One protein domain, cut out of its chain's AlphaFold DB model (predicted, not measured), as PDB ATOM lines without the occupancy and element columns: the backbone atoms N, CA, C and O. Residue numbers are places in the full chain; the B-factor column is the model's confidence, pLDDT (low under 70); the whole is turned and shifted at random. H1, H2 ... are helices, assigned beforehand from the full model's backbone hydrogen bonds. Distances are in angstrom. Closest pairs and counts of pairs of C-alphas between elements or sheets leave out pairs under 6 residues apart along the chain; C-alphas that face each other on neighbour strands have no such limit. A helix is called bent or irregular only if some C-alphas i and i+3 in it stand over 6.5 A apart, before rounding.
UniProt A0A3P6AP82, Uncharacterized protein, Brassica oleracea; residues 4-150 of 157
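This is residues 4 to 150 of the 157 residues of an uncharacterized protein of Brassica oleracea (UniProt A0A3P6AP82). The model is an open, elongated frame of helices: the long H2 makes one side, H4 folds back beside its first part, and H5, of which residues 99 to 120 stand free, makes the opposite side across a gap. H1 makes a hairpin with H2, while H6 makes a corner with the end of H5 and comes back near H3. The printed part has 147 residues with six named helices, H1 to H6 in order, and no named strand; its class is all helix. It is loose, with a radius of gyration of the C-alphas of 19.2 A and spans of 55 by 33 by 30 A.

H1, residues 4 to 17, begins at C-alpha 4 (-22.490, 11.858, 6.622). H2, residues 21 to 49, is 41.8 A long and ends at C-alpha 49 (15.134, 13.280, 12.967). H3 is residues 61 to 69, and H4, residues 72 to 89, is 24.4 A long. H5, residues 99 to 124, is 35.2 A long with a kink of 30 degrees near residue 114. H6, residues 127 to 138, ends at C-alpha 138 (0.306, 23.883, 27.966). H3 and H6 are irregular: C-alphas 66 and 69 are 7.5 A apart, C-alphas 133 and 136 7.1 A.

H1 touches residues 22 to 26 of H2 at a steep tilt of 43 degrees, opposite ways; the closest C-alphas, of Ser 10 and Lys 22, are 4.9 A apart. H4 touches residues 22 to 33 of H2 at a shallow tilt of 18 degrees, opposite ways, closest at C-alphas Thr 29 and Ser 78, 6.2 A. H3 and H4 meet only through their link. H5 and H6 touch only at the corner, closest at C-alphas Leu 124 and Tyr 130, 5.3 A. H3 and H6 are close but not clearly touching, closest at C-alphas Arg 66 and His 136, 7.5 A. H2 and H5 are apart. Every O i to N i+4 pair is within hydrogen-bond range in H1 and H2, against 4 of 5 in H3, 13 of 14 in H4, 20 of 22 in H5 and 4 of 8 in H6.

The two C-alphas farthest apart, of Ser 16 and Asn 56, are 56.3 A apart. The printed part has no cut, and the link H2 to H3, 11 residues, is long. Residues 139 to 150 hold no named element; of these, 148 to 150 have pLDDT under 70.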
ATOM      1  N   ALA A   4     -21.921  12.711   7.671       92.44
ATOM      2  CA  ALA A   4     -22.490  11.858   6.622       92.44
ATOM      3  C   ALA A   4     -23.797  12.413   6.011       92.44
ATOM      4  O   ALA A   4     -23.901  12.407   4.784       92.44
ATOM      5  N   PRO A   5     -24.750  12.964   6.793       94.19
ATOM      6  CA  PRO A   5     -25.944  13.589   6.224       94.19
ATOM      7  C   PRO A   5     -25.622  14.774   5.307       94.19
ATOM      8  O   PRO A   5     -26.241  14.908   4.257       94.19
ATOM      9  N   LEU A   6     -24.616  15.589   5.655       94.38
ATOM     10  CA  LEU A   6     -24.181  16.729   4.837       94.38
ATOM     11  C   LEU A   6     -23.593  16.254   3.507       94.38
ATOM     12  O   LEU A   6     -23.876  16.838   2.467       94.38
ATOM     13  N   VAL A   7     -22.804  15.177   3.522       95.38
ATOM     14  CA  VAL A   7     -22.245  14.588   2.297       95.38
ATOM     15  C   VAL A   7     -23.360  14.075   1.385       95.38
ATOM     16  O   VAL A   7     -23.360  14.379   0.193       95.38
ATOM     17  N   ILE A   8     -24.328  13.340   1.940       96.31
ATOM     18  CA  ILE A   8     -25.465  12.802   1.181       96.31
ATOM     19  C   ILE A   8     -26.305  13.939   0.588       96.31
ATOM     20  O   ILE A   8     -26.572  13.926  -0.614       96.31
ATOM     21  N   ASP A   9     -26.667  14.943   1.395       95.19
ATOM     22  CA  ASP A   9     -27.423  16.114   0.933       95.19
ATOM     23  C   ASP A   9     -26.653  16.895  -0.141       95.19
ATOM     24  O   ASP A   9     -27.232  17.290  -1.149       95.19
ATOM     25  N   SER A  10     -25.334  17.050   0.002       94.31
ATOM     26  CA  SER A  10     -24.497  17.720  -1.003       94.31
ATOM     27  C   SER A  10     -24.513  16.994  -2.347       94.31
ATOM     28  O   SER A  10     -24.696  17.624  -3.390       94.31
ATOM     29  N   ILE A  11     -24.349  15.666  -2.336       96.00
ATOM     30  CA  ILE A  11     -24.384  14.837  -3.549       96.00
ATOM     31  C   ILE A  11     -25.769  14.908  -4.194       96.00
ATOM     32  O   ILE A  11     -25.869  15.113  -5.406       96.00
ATOM     33  N   TYR A  12     -26.831  14.775  -3.396       95.19
ATOM     34  CA  TYR A  12     -28.203  14.868  -3.883       95.19
ATOM     35  C   TYR A  12     -28.493  16.240  -4.501       95.19
ATOM     36  O   TYR A  12     -29.008  16.308  -5.618       95.19
ATOM     37  N   SER A  13     -28.115  17.325  -3.822       92.44
ATOM     38  CA  SER A  13     -28.300  18.707  -4.281       92.44
ATOM     39  C   SER A  13     -27.586  18.960  -5.610       92.44
ATOM     40  O   SER A  13     -28.147  19.565  -6.523       92.44
ATOM     41  N   TYR A  14     -26.375  18.429  -5.777       92.56
ATOM     42  CA  TYR A  14     -25.661  18.531  -7.045       92.56
ATOM     43  C   TYR A  14     -26.279  17.666  -8.151       92.56
ATOM     44  O   TYR A  14     -26.363  18.090  -9.305       92.56
ATOM     45  N   ALA A  15     -26.721  16.450  -7.830       95.19
ATOM     46  CA  ALA A  15     -27.321  15.549  -8.810       95.19
ATOM     47  C   ALA A  15     -28.684  16.052  -9.314       95.19
ATOM     48  O   ALA A  15     -28.965  15.940 -10.507       95.19
ATOM     49  N   SER A  16     -29.503  16.612  -8.422       93.56
ATOM     50  CA  SER A  16     -30.875  17.046  -8.710       93.56
ATOM     51  C   SER A  16     -30.970  18.503  -9.165       93.56
ATOM     52  O   SER A  16     -31.683  18.797 -10.120       93.56
ATOM     53  N   MET A  17     -30.238  19.411  -8.515       87.69
ATOM     54  CA  MET A  17     -30.360  20.861  -8.721       87.69
ATOM     55  C   MET A  17     -29.117  21.487  -9.357       87.69
ATOM     56  O   MET A  17     -29.125  22.680  -9.651       87.69
ATOM     57  N   ARG A  18     -28.043  20.709  -9.565       88.25
ATOM     58  CA  ARG A  18     -26.732  21.202 -10.030       88.25
ATOM     59  C   ARG A  18     -26.128  22.289  -9.129       88.25
ATOM     60  O   ARG A  18     -25.253  23.028  -9.568       88.25
ATOM     61  N   ASP A  19     -26.528  22.335  -7.856       84.06
ATOM     62  CA  ASP A  19     -25.894  23.186  -6.843       84.06
ATOM     63  C   ASP A  19     -24.585  22.540  -6.366       84.06
ATOM     64  O   ASP A  19     -24.586  21.533  -5.653       84.06
ATOM     65  N   GLY A  20     -23.459  23.107  -6.802       88.50
ATOM     66  CA  GLY A  20     -22.118  22.635  -6.461       88.50
ATOM     67  C   GLY A  20     -21.546  23.203  -5.161       88.50
ATOM     68  O   GLY A  20     -20.503  22.729  -4.713       88.50
ATOM     69  N   GLU A  21     -22.183  24.191  -4.525       90.00
ATOM     70  CA  GLU A  21     -21.584  24.889  -3.379       90.00
ATOM     71  C   GLU A  21     -21.530  24.015  -2.127       90.00
ATOM     72  O   GLU A  21     -20.524  23.998  -1.419       90.00
ATOM     73  N   LYS A  22     -22.576  23.219  -1.881       92.25
ATOM     74  CA  LYS A  22     -22.588  22.240  -0.782       92.25
ATOM     75  C   LYS A  22     -21.485  21.190  -0.954       92.25
ATOM     76  O   LYS A  22     -20.762  20.887  -0.005       92.25
ATOM     77  N   LEU A  23     -21.288  20.702  -2.184       92.75
ATOM     78  CA  LEU A  23     -20.173  19.806  -2.509       92.75
ATOM     79  C   LEU A  23     -18.818  20.484  -2.316       92.75
ATOM     80  O   LEU A  23     -17.897  19.844  -1.816       92.75
ATOM     81  N   LEU A  24     -18.693  21.763  -2.675       92.38
ATOM     82  CA  LEU A  24     -17.468  22.524  -2.450       92.38
ATOM     83  C   LEU A  24     -17.151  22.639  -0.954       92.38
ATOM     84  O   LEU A  24     -15.999  22.439  -0.577       92.38
ATOM     85  N   ILE A  25     -18.148  22.889  -0.098       93.81
ATOM     86  CA  ILE A  25     -17.966  22.893   1.365       93.81
ATOM     87  C   ILE A  25     -17.404  21.543   1.824       93.81
ATOM     88  O   ILE A  25     -16.373  21.512   2.492       93.81
ATOM     89  N   VAL A  26     -18.011  20.428   1.400       94.88
ATOM     90  CA  VAL A  26     -17.530  19.073   1.732       94.88
ATOM     91  C   VAL A  26     -16.105  18.834   1.219       94.88
ATOM     92  O   VAL A  26     -15.264  18.313   1.955       94.88
ATOM     93  N   ALA A  27     -15.802  19.235  -0.016       94.62
ATOM     94  CA  ALA A  27     -14.472  19.086  -0.599       94.62
ATOM     95  C   ALA A  27     -13.416  19.884   0.184       94.62
ATOM     96  O   ALA A  27     -12.338  19.362   0.478       94.62
ATOM     97  N   LEU A  28     -13.736  21.117   0.586       94.94
ATOM     98  CA  LEU A  28     -12.863  21.951   1.413       94.94
ATOM     99  C   LEU A  28     -12.678  21.369   2.818       94.94
ATOM    100  O   LEU A  28     -11.566  21.410   3.344       94.94
ATOM    101  N   THR A  29     -13.714  20.772   3.413       95.62
ATOM    102  CA  THR A  29     -13.603  20.038   4.682       95.62
ATOM    103  C   THR A  29     -12.615  18.880   4.574       95.62
ATOM    104  O   THR A  29     -11.709  18.766   5.400       95.62
ATOM    105  N   VAL A  30     -12.736  18.045   3.536       95.31
ATOM    106  CA  VAL A  30     -11.797  16.933   3.300       95.31
ATOM    107  C   VAL A  30     -10.383  17.463   3.086       95.31
ATOM    108  O   VAL A  30      -9.438  16.960   3.698       95.31
ATOM    109  N   TRP A  31     -10.229  18.522   2.288       96.06
ATOM    110  CA  TRP A  31      -8.936  19.165   2.073       96.06
ATOM    111  C   TRP A  31      -8.311  19.658   3.382       96.06
ATOM    112  O   TRP A  31      -7.123  19.438   3.607       96.06
ATOM    113  N   ARG A  32      -9.096  20.262   4.284       93.81
ATOM    114  CA  ARG A  32      -8.616  20.696   5.606       93.81
ATOM    115  C   ARG A  32      -8.089  19.532   6.444       93.81
ATOM    116  O   ARG A  32      -7.033  19.682   7.055       93.81
ATOM    117  N   ILE A  33      -8.774  18.387   6.437       93.31
ATOM    118  CA  ILE A  33      -8.334  17.180   7.155       93.31
ATOM    119  C   ILE A  33      -7.012  16.668   6.573       93.31
ATOM    120  O   ILE A  33      -6.054  16.458   7.317       93.31
ATOM    121  N   VAL A  34      -6.938  16.514   5.247       95.12
ATOM    122  CA  VAL A  34      -5.733  16.033   4.550       95.12
ATOM    123  C   VAL A  34      -4.553  16.967   4.800       95.12
ATOM    124  O   VAL A  34      -3.478  16.521   5.194       95.12
ATOM    125  N   HIS A  35      -4.761  18.271   4.635       94.81
ATOM    126  CA  HIS A  35      -3.746  19.287   4.878       94.81
ATOM    127  C   HIS A  35      -3.240  19.251   6.329       94.81
ATOM    128  O   HIS A  35      -2.030  19.257   6.552       94.81
ATOM    129  N   GLY A  36      -4.140  19.152   7.315       91.94
ATOM    130  CA  GLY A  36      -3.767  19.007   8.727       91.94
ATOM    131  C   GLY A  36      -2.914  17.762   8.978       91.94
ATOM    132  O   GLY A  36      -1.842  17.855   9.575       91.94
ATOM    133  N   GLN A  37      -3.331  16.614   8.444       93.69
ATOM    134  CA  GLN A  37      -2.597  15.352   8.570       93.69
ATOM    135  C   GLN A  37      -1.207  15.385   7.926       93.69
ATOM    136  O   GLN A  37      -0.253  14.851   8.501       93.69
ATOM    137  N   ILE A  38      -1.059  16.051   6.777       94.88
ATOM    138  CA  ILE A  38       0.247  16.266   6.142       94.88
ATOM    139  C   ILE A  38       1.167  17.041   7.090       94.88
ATOM    140  O   ILE A  38       2.286  16.599   7.352       94.88
ATOM    141  N   TRP A  39       0.703  18.159   7.655       93.62
ATOM    142  CA  TRP A  39       1.536  18.984   8.534       93.62
ATOM    143  C   TRP A  39       1.887  18.306   9.858       93.62
ATOM    144  O   TRP A  39       3.028  18.426  10.305       93.62
ATOM    145  N   ILE A  40       0.959  17.552  10.453       91.75
ATOM    146  CA  ILE A  40       1.243  16.715  11.631       91.75
ATOM    147  C   ILE A  40       2.345  15.704  11.289       91.75
ATOM    148  O   ILE A  40       3.349  15.609  11.994       91.75
ATOM    149  N   SER A  41       2.212  15.000  10.162       92.62
ATOM    150  CA  SER A  41       3.191  13.998   9.721       92.62
ATOM    151  C   SER A  41       4.576  14.606   9.494       92.62
ATOM    152  O   SER A  41       5.581  14.062   9.956       92.62
ATOM    153  N   VAL A  42       4.638  15.766   8.832       92.31
ATOM    154  CA  VAL A  42       5.887  16.507   8.607       92.31
ATOM    155  C   VAL A  42       6.507  16.952   9.934       92.31
ATOM    156  O   VAL A  42       7.705  16.747  10.139       92.31
ATOM    157  N   SER A  43       5.711  17.503  10.854       90.25
ATOM    158  CA  SER A  43       6.179  17.928  12.181       90.25
ATOM    159  C   SER A  43       6.787  16.764  12.971       90.25
ATOM    160  O   SER A  43       7.922  16.847  13.457       90.25
ATOM    161  N   ARG A  44       6.081  15.629  13.031       90.38
ATOM    162  CA  ARG A  44       6.546  14.422  13.730       90.38
ATOM    163  C   ARG A  44       7.808  13.853  13.107       90.38
ATOM    164  O   ARG A  44       8.734  13.502  13.835       90.38
ATOM    165  N   TYR A  45       7.889  13.821  11.779       90.94
ATOM    166  CA  TYR A  45       9.085  13.379  11.063       90.94
ATOM    167  C   TYR A  45      10.317  14.233  11.398       90.94
ATOM    168  O   TYR A  45      11.388  13.696  11.702       90.94
ATOM    169  N   LEU A  46      10.173  15.563  11.385       89.69
ATOM    170  CA  LEU A  46      11.259  16.484  11.727       89.69
ATOM    171  C   LEU A  46      11.686  16.340  13.194       89.69
ATOM    172  O   LEU A  46      12.886  16.319  13.482       89.69
ATOM    173  N   THR A  47      10.722  16.163  14.100       88.19
ATOM    174  CA  THR A  47      10.993  15.868  15.512       88.19
ATOM    175  C   THR A  47      11.731  14.538  15.670       88.19
ATOM    176  O   THR A  47      12.714  14.472  16.409       88.19
ATOM    177  N   ALA A  48      11.343  13.481  14.952       88.06
ATOM    178  CA  ALA A  48      12.023  12.182  14.995       88.06
ATOM    179  C   ALA A  48      13.487  12.276  14.532       88.06
ATOM    180  O   ALA A  48      14.366  11.724  15.191       88.06
ATOM    181  N   LYS A  49      13.767  13.043  13.469       89.75
ATOM    182  CA  LYS A  49      15.134  13.280  12.967       89.75
ATOM    183  C   LYS A  49      16.055  14.027  13.939       89.75
ATOM    184  O   LYS A  49      17.268  13.997  13.755       89.75
ATOM    185  N   GLY A  50      15.518  14.729  14.937       79.00
ATOM    186  CA  GLY A  50      16.297  15.329  16.028       79.00
ATOM    187  C   GLY A  50      17.021  16.642  15.708       79.00
ATOM    188  O   GLY A  50      17.132  17.489  16.585       79.00
ATOM    189  N   ALA A  51      17.445  16.867  14.461       76.31
ATOM    190  CA  ALA A  51      18.280  18.017  14.088       76.31
ATOM    191  C   ALA A  51      17.591  19.397  14.177       76.31
ATOM    192  O   ALA A  51      18.272  20.417  14.145       76.31
ATOM    193  N   LYS A  52      16.254  19.449  14.254       77.12
ATOM    194  CA  LYS A  52      15.462  20.698  14.299       77.12
ATOM    195  C   LYS A  52      14.539  20.783  15.522       77.12
ATOM    196  O   LYS A  52      13.490  21.417  15.462       77.12
ATOM    197  N   ARG A  53      14.889  20.104  16.616       81.31
ATOM    198  CA  ARG A  53      14.090  20.122  17.847       81.31
ATOM    199  C   ARG A  53      14.241  21.457  18.577       81.31
ATOM    200  O   ARG A  53      15.356  21.868  18.870       81.31
ATOM    201  N   ILE A  54      13.114  22.087  18.911       82.81
ATOM    202  CA  ILE A  54      13.074  23.281  19.776       82.81
ATOM    203  C   ILE A  54      13.390  22.885  21.226       82.81
ATOM    204  O   ILE A  54      14.173  23.538  21.904       82.81
ATOM    205  N   VAL A  55      12.807  21.772  21.680       84.50
ATOM    206  CA  VAL A  55      13.059  21.163  22.989       84.50
ATOM    207  C   VAL A  55      13.676  19.791  22.758       84.50
ATOM    208  O   VAL A  55      13.185  19.030  21.927       84.50
ATOM    209  N   ASN A  56      14.731  19.444  23.498       88.12
ATOM    210  CA  ASN A  56      15.391  18.141  23.379       88.12
ATOM    211  C   ASN A  56      14.567  17.005  24.025       88.12
ATOM    212  O   ASN A  56      14.993  16.381  24.995       88.12
ATOM    213  N   LYS A  57      13.360  16.772  23.504       86.25
ATOM    214  CA  LYS A  57      12.420  15.717  23.890       86.25
ATOM    215  C   LYS A  57      11.750  15.135  22.644       86.25
ATOM    216  O   LYS A  57      11.650  15.802  21.613       86.25
ATOM    217  N   SER A  58      11.329  13.879  22.728       87.62
ATOM    218  CA  SER A  58      10.470  13.238  21.728       87.62
ATOM    219  C   SER A  58       8.995  13.419  22.082       87.62
ATOM    220  O   SER A  58       8.667  13.750  23.218       87.62
ATOM    221  N   ILE A  59       8.115  13.179  21.110       89.31
ATOM    222  CA  ILE A  59       6.677  13.100  21.368       89.31
ATOM    223  C   ILE A  59       6.369  11.858  22.214       89.31
ATOM    224  O   ILE A  59       6.890  10.775  21.942       89.31
ATOM    225  N   GLU A  60       5.538  12.026  23.236       90.25
ATOM    226  CA  GLU A  60       5.087  10.950  24.121       90.25
ATOM    227  C   GLU A  60       3.672  10.502  23.741       90.25
ATOM    228  O   GLU A  60       2.882  11.299  23.226       90.25
ATOM    229  N   PHE A  61       3.331   9.238  24.017       90.25
ATOM    230  CA  PHE A  61       1.995   8.698  23.738       90.25
ATOM    231  C   PHE A  61       0.888   9.507  24.421       90.25
ATOM    232  O   PHE A  61      -0.122   9.796  23.788       90.25
ATOM    233  N   ASP A  62       1.123   9.985  25.644       89.25
ATOM    234  CA  ASP A  62       0.159  10.821  26.362       89.25
ATOM    235  C   ASP A  62      -0.153  12.126  25.617       89.25
ATOM    236  O   ASP A  62      -1.288  12.599  25.646       89.25
ATOM    237  N   GLN A  63       0.833  12.728  24.938       89.56
ATOM    238  CA  GLN A  63       0.585  13.913  24.114       89.56
ATOM    239  C   GLN A  63      -0.242  13.548  22.875       89.56
ATOM    240  O   GLN A  63      -1.200  14.248  22.556       89.56
ATOM    241  N   VAL A  64       0.077  12.424  22.222       89.56
ATOM    242  CA  VAL A  64      -0.686  11.925  21.065       89.56
ATOM    243  C   VAL A  64      -2.151  11.680  21.430       89.56
ATOM    244  O   VAL A  64      -3.040  12.042  20.660       89.56
ATOM    245  N   ASP A  65      -2.405  11.093  22.598       88.25
ATOM    246  CA  ASP A  65      -3.756  10.804  23.073       88.25
ATOM    247  C   ASP A  65      -4.532  12.073  23.431       88.25
ATOM    248  O   ASP A  65      -5.725  12.162  23.118       88.25
ATOM    249  N   ARG A  66      -3.868  13.072  24.030       85.75
ATOM    250  CA  ARG A  66      -4.481  14.386  24.275       85.75
ATOM    251  C   ARG A  66      -4.886  15.041  22.963       85.75
ATOM    252  O   ARG A  66      -6.040  15.419  22.813       85.75
ATOM    253  N   GLU A  67      -3.989  15.100  21.986       86.81
ATOM    254  CA  GLU A  67      -4.205  15.830  20.732       86.81
ATOM    255  C   GLU A  67      -5.038  15.060  19.685       86.81
ATOM    256  O   GLU A  67      -5.208  15.512  18.552       86.81
ATOM    257  N   ARG A  68      -5.603  13.898  20.036       85.56
ATOM    258  CA  ARG A  68      -6.315  13.024  19.090       85.56
ATOM    259  C   ARG A  68      -7.577  13.645  18.479       85.56
ATOM    260  O   ARG A  68      -7.930  13.263  17.368       85.56
ATOM    261  N   THR A  69      -8.238  14.574  19.170       86.25
ATOM    262  CA  THR A  69      -9.501  15.215  18.737       86.25
ATOM    263  C   THR A  69      -9.289  16.538  17.994       86.25
ATOM    264  O   THR A  69     -10.150  17.414  17.973       86.25
ATOM    265  N   TRP A  70      -8.114  16.721  17.392       87.19
ATOM    266  CA  TRP A  70      -7.758  17.924  16.634       87.19
ATOM    267  C   TRP A  70      -8.711  18.234  15.462       87.19
ATOM    268  O   TRP A  70      -8.761  19.370  14.989       87.19
ATOM    269  N   ASP A  71      -9.470  17.248  14.979       89.56
ATOM    270  CA  ASP A  71     -10.430  17.383  13.884       89.56
ATOM    271  C   ASP A  71     -11.786  17.970  14.314       89.56
ATOM    272  O   ASP A  71     -12.556  18.400  13.448       89.56
ATOM    273  N   ASP A  72     -12.057  18.092  15.620       89.94
ATOM    274  CA  ASP A  72     -13.297  18.673  16.160       89.94
ATOM    275  C   ASP A  72     -13.561  20.079  15.603       89.94
ATOM    276  O   ASP A  72     -14.679  20.401  15.193       89.94
ATOM    277  N   GLN A  73     -12.518  20.912  15.509       88.44
ATOM    278  CA  GLN A  73     -12.627  22.260  14.948       88.44
ATOM    279  C   GLN A  73     -13.020  22.226  13.464       88.44
ATOM    280  O   GLN A  73     -13.819  23.047  13.005       88.44
ATOM    281  N   VAL A  74     -12.470  21.279  12.697       92.44
ATOM    282  CA  VAL A  74     -12.782  21.128  11.271       92.44
ATOM    283  C   VAL A  74     -14.235  20.689  11.102       92.44
ATOM    284  O   VAL A  74     -14.947  21.255  10.269       92.44
ATOM    285  N   ILE A  75     -14.699  19.743  11.920       92.94
ATOM    286  CA  ILE A  75     -16.093  19.279  11.924       92.94
ATOM    287  C   ILE A  75     -17.039  20.427  12.290       92.94
ATOM    288  O   ILE A  75     -18.001  20.674  11.560       92.94
ATOM    289  N   PHE A  76     -16.749  21.163  13.365       92.81
ATOM    290  CA  PHE A  76     -17.562  22.293  13.814       92.81
ATOM    291  C   PHE A  76     -17.675  23.383  12.743       92.81
ATOM    292  O   PHE A  76     -18.783  23.772  12.374       92.81
ATOM    293  N   ASN A  77     -16.546  23.822  12.175       92.94
ATOM    294  CA  ASN A  77     -16.542  24.828  11.111       92.94
ATOM    295  C   ASN A  77     -17.335  24.364   9.885       92.94
ATOM    296  O   ASN A  77     -18.070  25.150   9.290       92.94
ATOM    297  N   SER A  78     -17.221  23.082   9.531       94.69
ATOM    298  CA  SER A  78     -17.967  22.505   8.411       94.69
ATOM    299  C   SER A  78     -19.470  22.564   8.654       94.69
ATOM    300  O   SER A  78     -20.208  22.982   7.768       94.69
ATOM    301  N   LEU A  79     -19.922  22.213   9.863       95.31
ATOM    302  CA  LEU A  79     -21.331  22.314  10.245       95.31
ATOM    303  C   LEU A  79     -21.823  23.762  10.180       95.31
ATOM    304  O   LEU A  79     -22.844  24.020   9.550       95.31
ATOM    305  N   VAL A  80     -21.094  24.712  10.771       94.62
ATOM    306  CA  VAL A  80     -21.491  26.130  10.780       94.62
ATOM    307  C   VAL A  80     -21.605  26.689   9.361       94.62
ATOM    308  O   VAL A  80     -22.623  27.292   9.024       94.62
ATOM    309  N   ILE A  81     -20.603  26.453   8.509       92.75
ATOM    310  CA  ILE A  81     -20.606  26.936   7.120       92.75
ATOM    311  C   ILE A  81     -21.743  26.282   6.321       92.75
ATOM    312  O   ILE A  81     -22.424  26.958   5.548       92.75
ATOM    313  N   TYR A  82     -21.998  24.989   6.533       94.12
ATOM    314  CA  TYR A  82     -23.094  24.289   5.868       94.12
ATOM    315  C   TYR A  82     -24.465  24.834   6.277       94.12
ATOM    316  O   TYR A  82     -25.311  25.099   5.424       94.12
ATOM    317  N   LEU A  83     -24.686  25.050   7.576       93.88
ATOM    318  CA  LEU A  83     -25.928  25.626   8.094       93.88
ATOM    319  C   LEU A  83     -26.115  27.068   7.606       93.88
ATOM    320  O   LEU A  83     -27.230  27.447   7.253       93.88
ATOM    321  N   LEU A  84     -25.038  27.851   7.506       92.25
ATOM    322  CA  LEU A  84     -25.076  29.186   6.909       92.25
ATOM    323  C   LEU A  84     -25.530  29.129   5.439       92.25
ATOM    324  O   LEU A  84     -26.394  29.911   5.035       92.25
ATOM    325  N   LYS A  85     -25.011  28.176   4.652       90.81
ATOM    326  CA  LYS A  85     -25.472  27.952   3.272       90.81
ATOM    327  C   LYS A  85     -26.962  27.613   3.233       90.81
ATOM    328  O   LYS A  85     -27.685  28.205   2.439       90.81
ATOM    329  N   LEU A  86     -27.429  26.712   4.097       90.75
ATOM    330  CA  LEU A  86     -28.834  26.293   4.115       90.75
ATOM    331  C   LEU A  86     -29.796  27.418   4.513       90.75
ATOM    332  O   LEU A  86     -30.801  27.617   3.838       90.75
ATOM    333  N   TYR A  87     -29.504  28.126   5.602       91.44
ATOM    334  CA  TYR A  87     -30.487  28.999   6.252       91.44
ATOM    335  C   TYR A  87     -30.320  30.484   5.945       91.44
ATOM    336  O   TYR A  87     -31.279  31.235   6.098       91.44
ATOM    337  N   VAL A  88     -29.129  30.921   5.530       88.50
ATOM    338  CA  VAL A  88     -28.848  32.347   5.293       88.50
ATOM    339  C   VAL A  88     -28.667  32.640   3.810       88.50
ATOM    340  O   VAL A  88     -29.256  33.587   3.300       88.50
ATOM    341  N   LEU A  89     -27.872  31.833   3.104       85.81
ATOM    342  CA  LEU A  89     -27.610  32.060   1.678       85.81
ATOM    343  C   LEU A  89     -28.689  31.437   0.782       85.81
ATOM    344  O   LEU A  89     -29.035  32.012  -0.252       85.81
ATOM    345  N   GLY A  90     -29.239  30.286   1.177       80.50
ATOM    346  CA  GLY A  90     -30.254  29.564   0.414       80.50
ATOM    347  C   GLY A  90     -29.752  29.179  -0.982       80.50
ATOM    348  O   GLY A  90     -28.642  28.666  -1.144       80.50
ATOM    349  N   THR A  91     -30.569  29.446  -2.003       71.88
ATOM    350  CA  THR A  91     -30.254  29.172  -3.418       71.88
ATOM    351  C   THR A  91     -29.431  30.268  -4.091       71.88
ATOM    352  O   THR A  91     -29.082  30.116  -5.261       71.88
ATOM    353  N   ASN A  92     -29.103  31.359  -3.389       73.00
ATOM    354  CA  ASN A  92     -28.223  32.377  -3.949       73.00
ATOM    355  C   ASN A  92     -26.857  31.749  -4.207       73.00
ATOM    356  O   ASN A  92     -26.248  31.182  -3.294       73.00
ATOM    357  N   THR A  93     -26.397  31.847  -5.451       73.12
ATOM    358  CA  THR A  93     -25.055  31.415  -5.808       73.12
ATOM    359  C   THR A  93     -24.070  32.520  -5.469       73.12
ATOM    360  O   THR A  93     -24.215  33.674  -5.889       73.12
ATOM    361  N   LEU A  94     -23.067  32.181  -4.670       74.00
ATOM    362  CA  LEU A  94     -21.937  33.061  -4.457       74.00
ATOM    363  C   LEU A  94     -20.974  32.883  -5.633       74.00
ATOM    364  O   LEU A  94     -20.638  31.757  -6.007       74.00
ATOM    365  N   PRO A  95     -20.501  33.977  -6.244       82.88
ATOM    366  CA  PRO A  95     -19.483  33.862  -7.270       82.88
ATOM    367  C   PRO A  95     -18.226  33.247  -6.663       82.88
ATOM    368  O   PRO A  95     -17.844  33.561  -5.535       82.88
ATOM    369  N   PHE A  96     -17.562  32.401  -7.447       81.19
ATOM    370  CA  PHE A  96     -16.373  31.671  -7.014       81.19
ATOM    371  C   PHE A  96     -15.249  32.590  -6.500       81.19
ATOM    372  O   PHE A  96     -14.478  32.199  -5.627       81.19
ATOM    373  N   TRP A  97     -15.158  33.819  -7.021       85.38
ATOM    374  CA  TRP A  97     -14.146  34.795  -6.631       85.38
ATOM    375  C   TRP A  97     -14.678  36.225  -6.637       85.38
ATOM    376  O   TRP A  97     -15.340  36.629  -7.593       85.38
ATOM    377  N   ARG A  98     -14.329  37.000  -5.600       90.31
ATOM    378  CA  ARG A  98     -14.698  38.412  -5.430       90.31
ATOM    379  C   ARG A  98     -13.720  39.147  -4.511       90.31
ATOM    380  O   ARG A  98     -13.542  38.760  -3.357       90.31
ATOM    381  N   LEU A  99     -13.107  40.224  -5.011       93.81
ATOM    382  CA  LEU A  99     -12.096  40.991  -4.272       93.81
ATOM    383  C   LEU A  99     -12.682  41.725  -3.057       93.81
ATOM    384  O   LEU A  99     -12.054  41.776  -2.005       93.81
ATOM    385  N   ASP A 100     -13.888  42.268  -3.190       93.25
ATOM    386  CA  ASP A 100     -14.609  42.932  -2.102       93.25
ATOM    387  C   ASP A 100     -14.941  41.957  -0.964       93.25
ATOM    388  O   ASP A 100     -14.748  42.282   0.208       93.25
ATOM    389  N   GLY A 101     -15.335  40.727  -1.307       89.94
ATOM    390  CA  GLY A 101     -15.509  39.640  -0.343       89.94
ATOM    391  C   GLY A 101     -14.211  39.300   0.394       89.94
ATOM    392  O   GLY A 101     -14.217  39.166   1.616       89.94
ATOM    393  N   MET A 102     -13.081  39.227  -0.316       91.06
ATOM    394  CA  MET A 102     -11.778  39.014   0.326       91.06
ATOM    395  C   MET A 102     -11.387  40.159   1.254       91.06
ATOM    396  O   MET A 102     -10.942  39.903   2.370       91.06
ATOM    397  N   ALA A 103     -11.557  41.408   0.813       95.88
ATOM    398  CA  ALA A 103     -11.264  42.577   1.633       95.88
ATOM    399  C   ALA A 103     -12.097  42.556   2.923       95.88
ATOM    400  O   ALA A 103     -11.558  42.766   4.008       95.88
ATOM    401  N   LEU A 104     -13.386  42.211   2.822       94.12
ATOM    402  CA  LEU A 104     -14.261  42.055   3.979       94.12
ATOM    403  C   LEU A 104     -13.789  40.934   4.914       94.12
ATOM    404  O   LEU A 104     -13.721  41.150   6.121       94.12
ATOM    405  N   VAL A 105     -13.432  39.759   4.383       92.94
ATOM    406  CA  VAL A 105     -12.908  38.642   5.189       92.94
ATOM    407  C   VAL A 105     -11.629  39.046   5.920       92.94
ATOM    408  O   VAL A 105     -11.507  38.765   7.109       92.94
ATOM    409  N   VAL A 106     -10.704  39.737   5.247       95.56
ATOM    410  CA  VAL A 106      -9.471  40.231   5.873       95.56
ATOM    411  C   VAL A 106      -9.797  41.209   6.998       95.56
ATOM    412  O   VAL A 106      -9.304  41.014   8.104       95.56
ATOM    413  N   LEU A 107     -10.656  42.207   6.761       96.88
ATOM    414  CA  LEU A 107     -11.048  43.195   7.776       96.88
ATOM    415  C   LEU A 107     -11.754  42.556   8.978       96.88
ATOM    416  O   LEU A 107     -11.450  42.893  10.122       96.88
ATOM    417  N   LEU A 108     -12.670  41.616   8.731       95.62
ATOM    418  CA  LEU A 108     -13.336  40.851   9.787       95.62
ATOM    419  C   LEU A 108     -12.335  40.015  10.588       95.62
ATOM    420  O   LEU A 108     -12.476  39.897  11.806       95.62
ATOM    421  N   HIS A 109     -11.329  39.454   9.917       92.75
ATOM    422  CA  HIS A 109     -10.294  38.668  10.562       92.75
ATOM    423  C   HIS A 109      -9.409  39.547  11.455       92.75
ATOM    424  O   HIS A 109      -9.438  39.395  12.672       92.75
ATOM    425  N   VAL A 110      -8.707  40.528  10.876       95.94
ATOM    426  CA  VAL A 110      -7.726  41.350  11.614       95.94
ATOM    427  C   VAL A 110      -8.351  42.298  12.643       95.94
ATOM    428  O   VAL A 110      -7.636  42.838  13.480       95.94
ATOM    429  N   GLY A 111      -9.664  42.535  12.574       95.25
ATOM    430  CA  GLY A 111     -10.397  43.339  13.548       95.25
ATOM    431  C   GLY A 111     -11.153  42.469  14.561       95.25
ATOM    432  O   GLY A 111     -10.577  42.070  15.574       95.25
ATOM    433  N   PRO A 112     -12.454  42.193  14.338       96.12
ATOM    434  CA  PRO A 112     -13.290  41.474  15.299       96.12
ATOM    435  C   PRO A 112     -12.764  40.101  15.727       96.12
ATOM    436  O   PRO A 112     -12.812  39.790  16.916       96.12
ATOM    437  N   VAL A 113     -12.287  39.272  14.791       95.19
ATOM    438  CA  VAL A 113     -11.878  37.895  15.118       95.19
ATOM    439  C   VAL A 113     -10.652  37.894  16.024       95.19
ATOM    440  O   VAL A 113     -10.698  37.252  17.070       95.19
ATOM    441  N   GLU A 114      -9.606  38.650  15.684       94.31
ATOM    442  CA  GLU A 114      -8.411  38.773  16.532       94.31
ATOM    443  C   GLU A 114      -8.739  39.352  17.914       94.31
ATOM    444  O   GLU A 114      -8.263  38.851  18.936       94.31
ATOM    445  N   PHE A 115      -9.612  40.363  17.976       94.81
ATOM    446  CA  PHE A 115     -10.050  40.934  19.249       94.81
ATOM    447  C   PHE A 115     -10.742  39.888  20.135       94.81
ATOM    448  O   PHE A 115     -10.381  39.726  21.304       94.81
ATOM    449  N   ILE A 116     -11.718  39.158  19.587       96.06
ATOM    450  CA  ILE A 116     -12.442  38.110  20.320       96.06
ATOM    451  C   ILE A 116     -11.479  36.997  20.737       96.06
ATOM    452  O   ILE A 116     -11.516  36.567  21.891       96.06
ATOM    453  N   TYR A 117     -10.603  36.562  19.829       92.81
ATOM    454  CA  TYR A 117      -9.602  35.533  20.091       92.81
ATOM    455  C   TYR A 117      -8.706  35.911  21.272       92.81
ATOM    456  O   TYR A 117      -8.578  35.124  22.212       92.81
ATOM    457  N   TYR A 118      -8.157  37.128  21.279       95.06
ATOM    458  CA  TYR A 118      -7.285  37.600  22.352       95.06
ATOM    459  C   TYR A 118      -7.975  37.558  23.722       95.06
ATOM    460  O   TYR A 118      -7.435  37.003  24.683       95.06
ATOM    461  N   TRP A 119      -9.180  38.125  23.829       97.06
ATOM    462  CA  TRP A 119      -9.895  38.173  25.107       97.06
ATOM    463  C   TRP A 119     -10.369  36.799  25.561       97.06
ATOM    464  O   TRP A 119     -10.290  36.493  26.752       97.06
ATOM    465  N   PHE A 120     -10.814  35.957  24.628       94.44
ATOM    466  CA  PHE A 120     -11.190  34.584  24.933       94.44
ATOM    467  C   PHE A 120      -9.990  33.779  25.430       94.44
ATOM    468  O   PHE A 120     -10.068  33.138  26.478       94.44
ATOM    469  N   HIS A 121      -8.849  33.871  24.745       92.69
ATOM    470  CA  HIS A 121      -7.620  33.209  25.174       92.69
ATOM    471  C   HIS A 121      -7.173  33.707  26.549       92.69
ATOM    472  O   HIS A 121      -6.878  32.905  27.434       92.69
ATOM    473  N   ARG A 122      -7.214  35.022  26.786       94.88
ATOM    474  CA  ARG A 122      -6.929  35.601  28.104       94.88
ATOM    475  C   ARG A 122      -7.878  35.077  29.188       94.88
ATOM    476  O   ARG A 122      -7.426  34.799  30.296       94.88
ATOM    477  N   ALA A 123      -9.165  34.914  28.884       94.94
ATOM    478  CA  ALA A 123     -10.132  34.330  29.809       94.94
ATOM    479  C   ALA A 123      -9.825  32.851  30.102       94.94
ATOM    480  O   ALA A 123      -9.902  32.439  31.259       94.94
ATOM    481  N   LEU A 124      -9.406  32.070  29.099       93.88
ATOM    482  CA  LEU A 124      -8.993  30.671  29.277       93.88
ATOM    483  C   LEU A 124      -7.812  30.505  30.244       93.88
ATOM    484  O   LEU A 124      -7.680  29.452  30.860       93.88
ATOM    485  N   HIS A 125      -6.990  31.537  30.428       94.25
ATOM    486  CA  HIS A 125      -5.913  31.547  31.422       94.25
ATOM    487  C   HIS A 125      -6.369  31.865  32.851       94.25
ATOM    488  O   HIS A 125      -5.581  31.760  33.789       94.25
ATOM    489  N   HIS A 126      -7.637  32.215  33.066       95.12
ATOM    490  CA  HIS A 126      -8.175  32.360  34.414       95.12
ATOM    491  C   HIS A 126      -8.255  30.989  35.104       95.12
ATOM    492  O   HIS A 126      -8.759  30.040  34.511       95.12
ATOM    493  N   HIS A 127      -7.823  30.879  36.368       91.44
ATOM    494  CA  HIS A 127      -7.601  29.610  37.091       91.44
ATOM    495  C   HIS A 127      -8.676  28.524  36.867       91.44
ATOM    496  O   HIS A 127      -8.361  27.360  36.600       91.44
ATOM    497  N   PHE A 128      -9.958  28.901  36.941       92.44
ATOM    498  CA  PHE A 128     -11.082  27.987  36.710       92.44
ATOM    499  C   PHE A 128     -11.101  27.386  35.297       92.44
ATOM    500  O   PHE A 128     -11.258  26.171  35.163       92.44
ATOM    501  N   LEU A 129     -10.944  28.224  34.266       91.88
ATOM    502  CA  LEU A 129     -10.941  27.800  32.866       91.88
ATOM    503  C   LEU A 129      -9.610  27.152  32.492       91.88
ATOM    504  O   LEU A 129      -9.604  26.154  31.776       91.88
ATOM    505  N   TYR A 130      -8.508  27.645  33.054       91.31
ATOM    506  CA  TYR A 130      -7.181  27.104  32.812       91.31
ATOM    507  C   TYR A 130      -7.115  25.641  33.227       91.31
ATOM    508  O   TYR A 130      -6.884  24.775  32.390       91.31
ATOM    509  N   SER A 131      -7.411  25.349  34.496       89.50
ATOM    510  CA  SER A 131      -7.368  23.983  35.039       89.50
ATOM    511  C   SER A 131      -8.219  22.984  34.250       89.50
ATOM    512  O   SER A 131      -7.827  21.825  34.131       89.50
ATOM    513  N   ARG A 132      -9.355  23.426  33.694       87.56
ATOM    514  CA  ARG A 132     -10.355  22.556  33.061       87.56
ATOM    515  C   ARG A 132     -10.254  22.452  31.549       87.56
ATOM    516  O   ARG A 132     -10.659  21.423  31.028       87.56
ATOM    517  N   TYR A 133      -9.779  23.490  30.867       85.38
ATOM    518  CA  TYR A 133      -9.894  23.605  29.409       85.38
ATOM    519  C   TYR A 133      -8.608  24.080  28.722       85.38
ATOM    520  O   TYR A 133      -8.481  23.916  27.515       85.38
ATOM    521  N   HIS A 134      -7.640  24.662  29.439       89.44
ATOM    522  CA  HIS A 134      -6.433  25.220  28.807       89.44
ATOM    523  C   HIS A 134      -5.123  24.581  29.283       89.44
ATOM    524  O   HIS A 134      -4.133  24.603  28.561       89.44
ATOM    525  N   SER A 135      -5.100  23.953  30.456       87.69
ATOM    526  CA  SER A 135      -3.907  23.345  31.057       87.69
ATOM    527  C   SER A 135      -3.274  22.267  30.175       87.69
ATOM    528  O   SER A 135      -2.054  22.209  30.055       87.69
ATOM    529  N   HIS A 136      -4.089  21.447  29.507       81.75
ATOM    530  CA  HIS A 136      -3.601  20.382  28.627       81.75
ATOM    531  C   HIS A 136      -2.947  20.893  27.338       81.75
ATOM    532  O   HIS A 136      -2.052  20.246  26.803       81.75
ATOM    533  N   HIS A 137      -3.352  22.066  26.851       82.50
ATOM    534  CA  HIS A 137      -2.640  22.728  25.759       82.50
ATOM    535  C   HIS A 137      -1.195  23.045  26.180       82.50
ATOM    536  O   HIS A 137      -0.253  22.726  25.459       82.50
ATOM    537  N   HIS A 138      -1.014  23.571  27.398       86.19
ATOM    538  CA  HIS A 138       0.306  23.883  27.966       86.19
ATOM    539  C   HIS A 138       1.110  22.654  28.400       86.19
ATOM    540  O   HIS A 138       2.321  22.755  28.582       86.19
ATOM    541  N   SER A 139       0.479  21.487  28.553       86.25
ATOM    542  CA  SER A 139       1.184  20.237  28.871       86.25
ATOM    543  C   SER A 139       1.806  19.561  27.642       86.25
ATOM    544  O   SER A 139       2.510  18.559  27.778       86.25
ATOM    545  N   SER A 140       1.566  20.092  26.441       86.50
ATOM    546  CA  SER A 140       2.149  19.596  25.194       86.50
ATOM    547  C   SER A 140       3.503  20.258  24.962       86.50
ATOM    548  O   SER A 140       3.603  21.436  24.630       86.50
ATOM    549  N   ILE A 141       4.570  19.496  25.202       84.94
ATOM    550  CA  ILE A 141       5.947  20.009  25.214       84.94
ATOM    551  C   ILE A 141       6.547  20.008  23.804       84.94
ATOM    552  O   ILE A 141       7.378  20.855  23.474       84.94
ATOM    553  N   VAL A 142       6.134  19.055  22.966       87.31
ATOM    554  CA  VAL A 142       6.518  19.008  21.554       87.31
ATOM    555  C   VAL A 142       5.426  19.701  20.759       87.31
ATOM    556  O   VAL A 142       4.380  19.121  20.512       87.31
ATOM    557  N   THR A 143       5.654  20.945  20.354       84.12
ATOM    558  CA  THR A 143       4.656  21.706  19.596       84.12
ATOM    559  C   THR A 143       4.404  21.085  18.223       84.12
ATOM    560  O   THR A 143       5.321  20.965  17.407       84.12
ATOM    561  N   GLU A 144       3.149  20.752  17.952       86.50
ATOM    562  CA  GLU A 144       2.634  20.314  16.662       86.50
ATOM    563  C   GLU A 144       1.720  21.400  16.056       86.50
ATOM    564  O   GLU A 144       1.209  22.260  16.779       86.50
ATOM    565  N   PRO A 145       1.445  21.368  14.738       83.88
ATOM    566  CA  PRO A 145       0.509  22.299  14.097       83.88
ATOM    567  C   PRO A 145      -0.884  22.345  14.747       83.88
ATOM    568  O   PRO A 145      -1.580  23.349  14.637       83.88
ATOM    569  N   ILE A 146      -1.281  21.264  15.424       82.06
ATOM    570  CA  ILE A 146      -2.568  21.107  16.114       82.06
ATOM    571  C   ILE A 146      -2.526  21.465  17.600       82.06
ATOM    572  O   ILE A 146      -3.580  21.588  18.226       82.06
ATOM    573  N   THR A 147      -1.338  21.667  18.177       70.94
ATOM    574  CA  THR A 147      -1.208  21.943  19.611       70.94
ATOM    575  C   THR A 147      -1.991  23.205  19.972       70.94
ATOM    576  O   THR A 147      -2.727  23.192  20.948       70.94
ATOM    577  N   GLY A 148      -1.954  24.253  19.137       63.12
ATOM    578  CA  GLY A 148      -2.670  25.527  19.340       63.12
ATOM    579  C   GLY A 148      -4.202  25.477  19.284       63.12
ATOM    580  O   GLY A 148      -4.851  26.421  19.727       63.12
ATOM    581  N   THR A 149      -4.788  24.409  18.746       60.06
ATOM    582  CA  THR A 149      -6.245  24.289  18.539       60.06
ATOM    583  C   THR A 149      -6.930  23.424  19.594       60.06
ATOM    584  O   THR A 149      -8.148  23.269  19.577       60.06
ATOM    585  N   TYR A 150      -6.156  22.849  20.513       58.34
ATOM    586  CA  TYR A 150      -6.651  21.912  21.506       58.34
ATOM    587  C   TYR A 150      -7.057  22.601  22.814       58.34
ATOM    588  O   TYR A 150      -6.262  23.312  23.424       58.34
TER     589      TYR A 150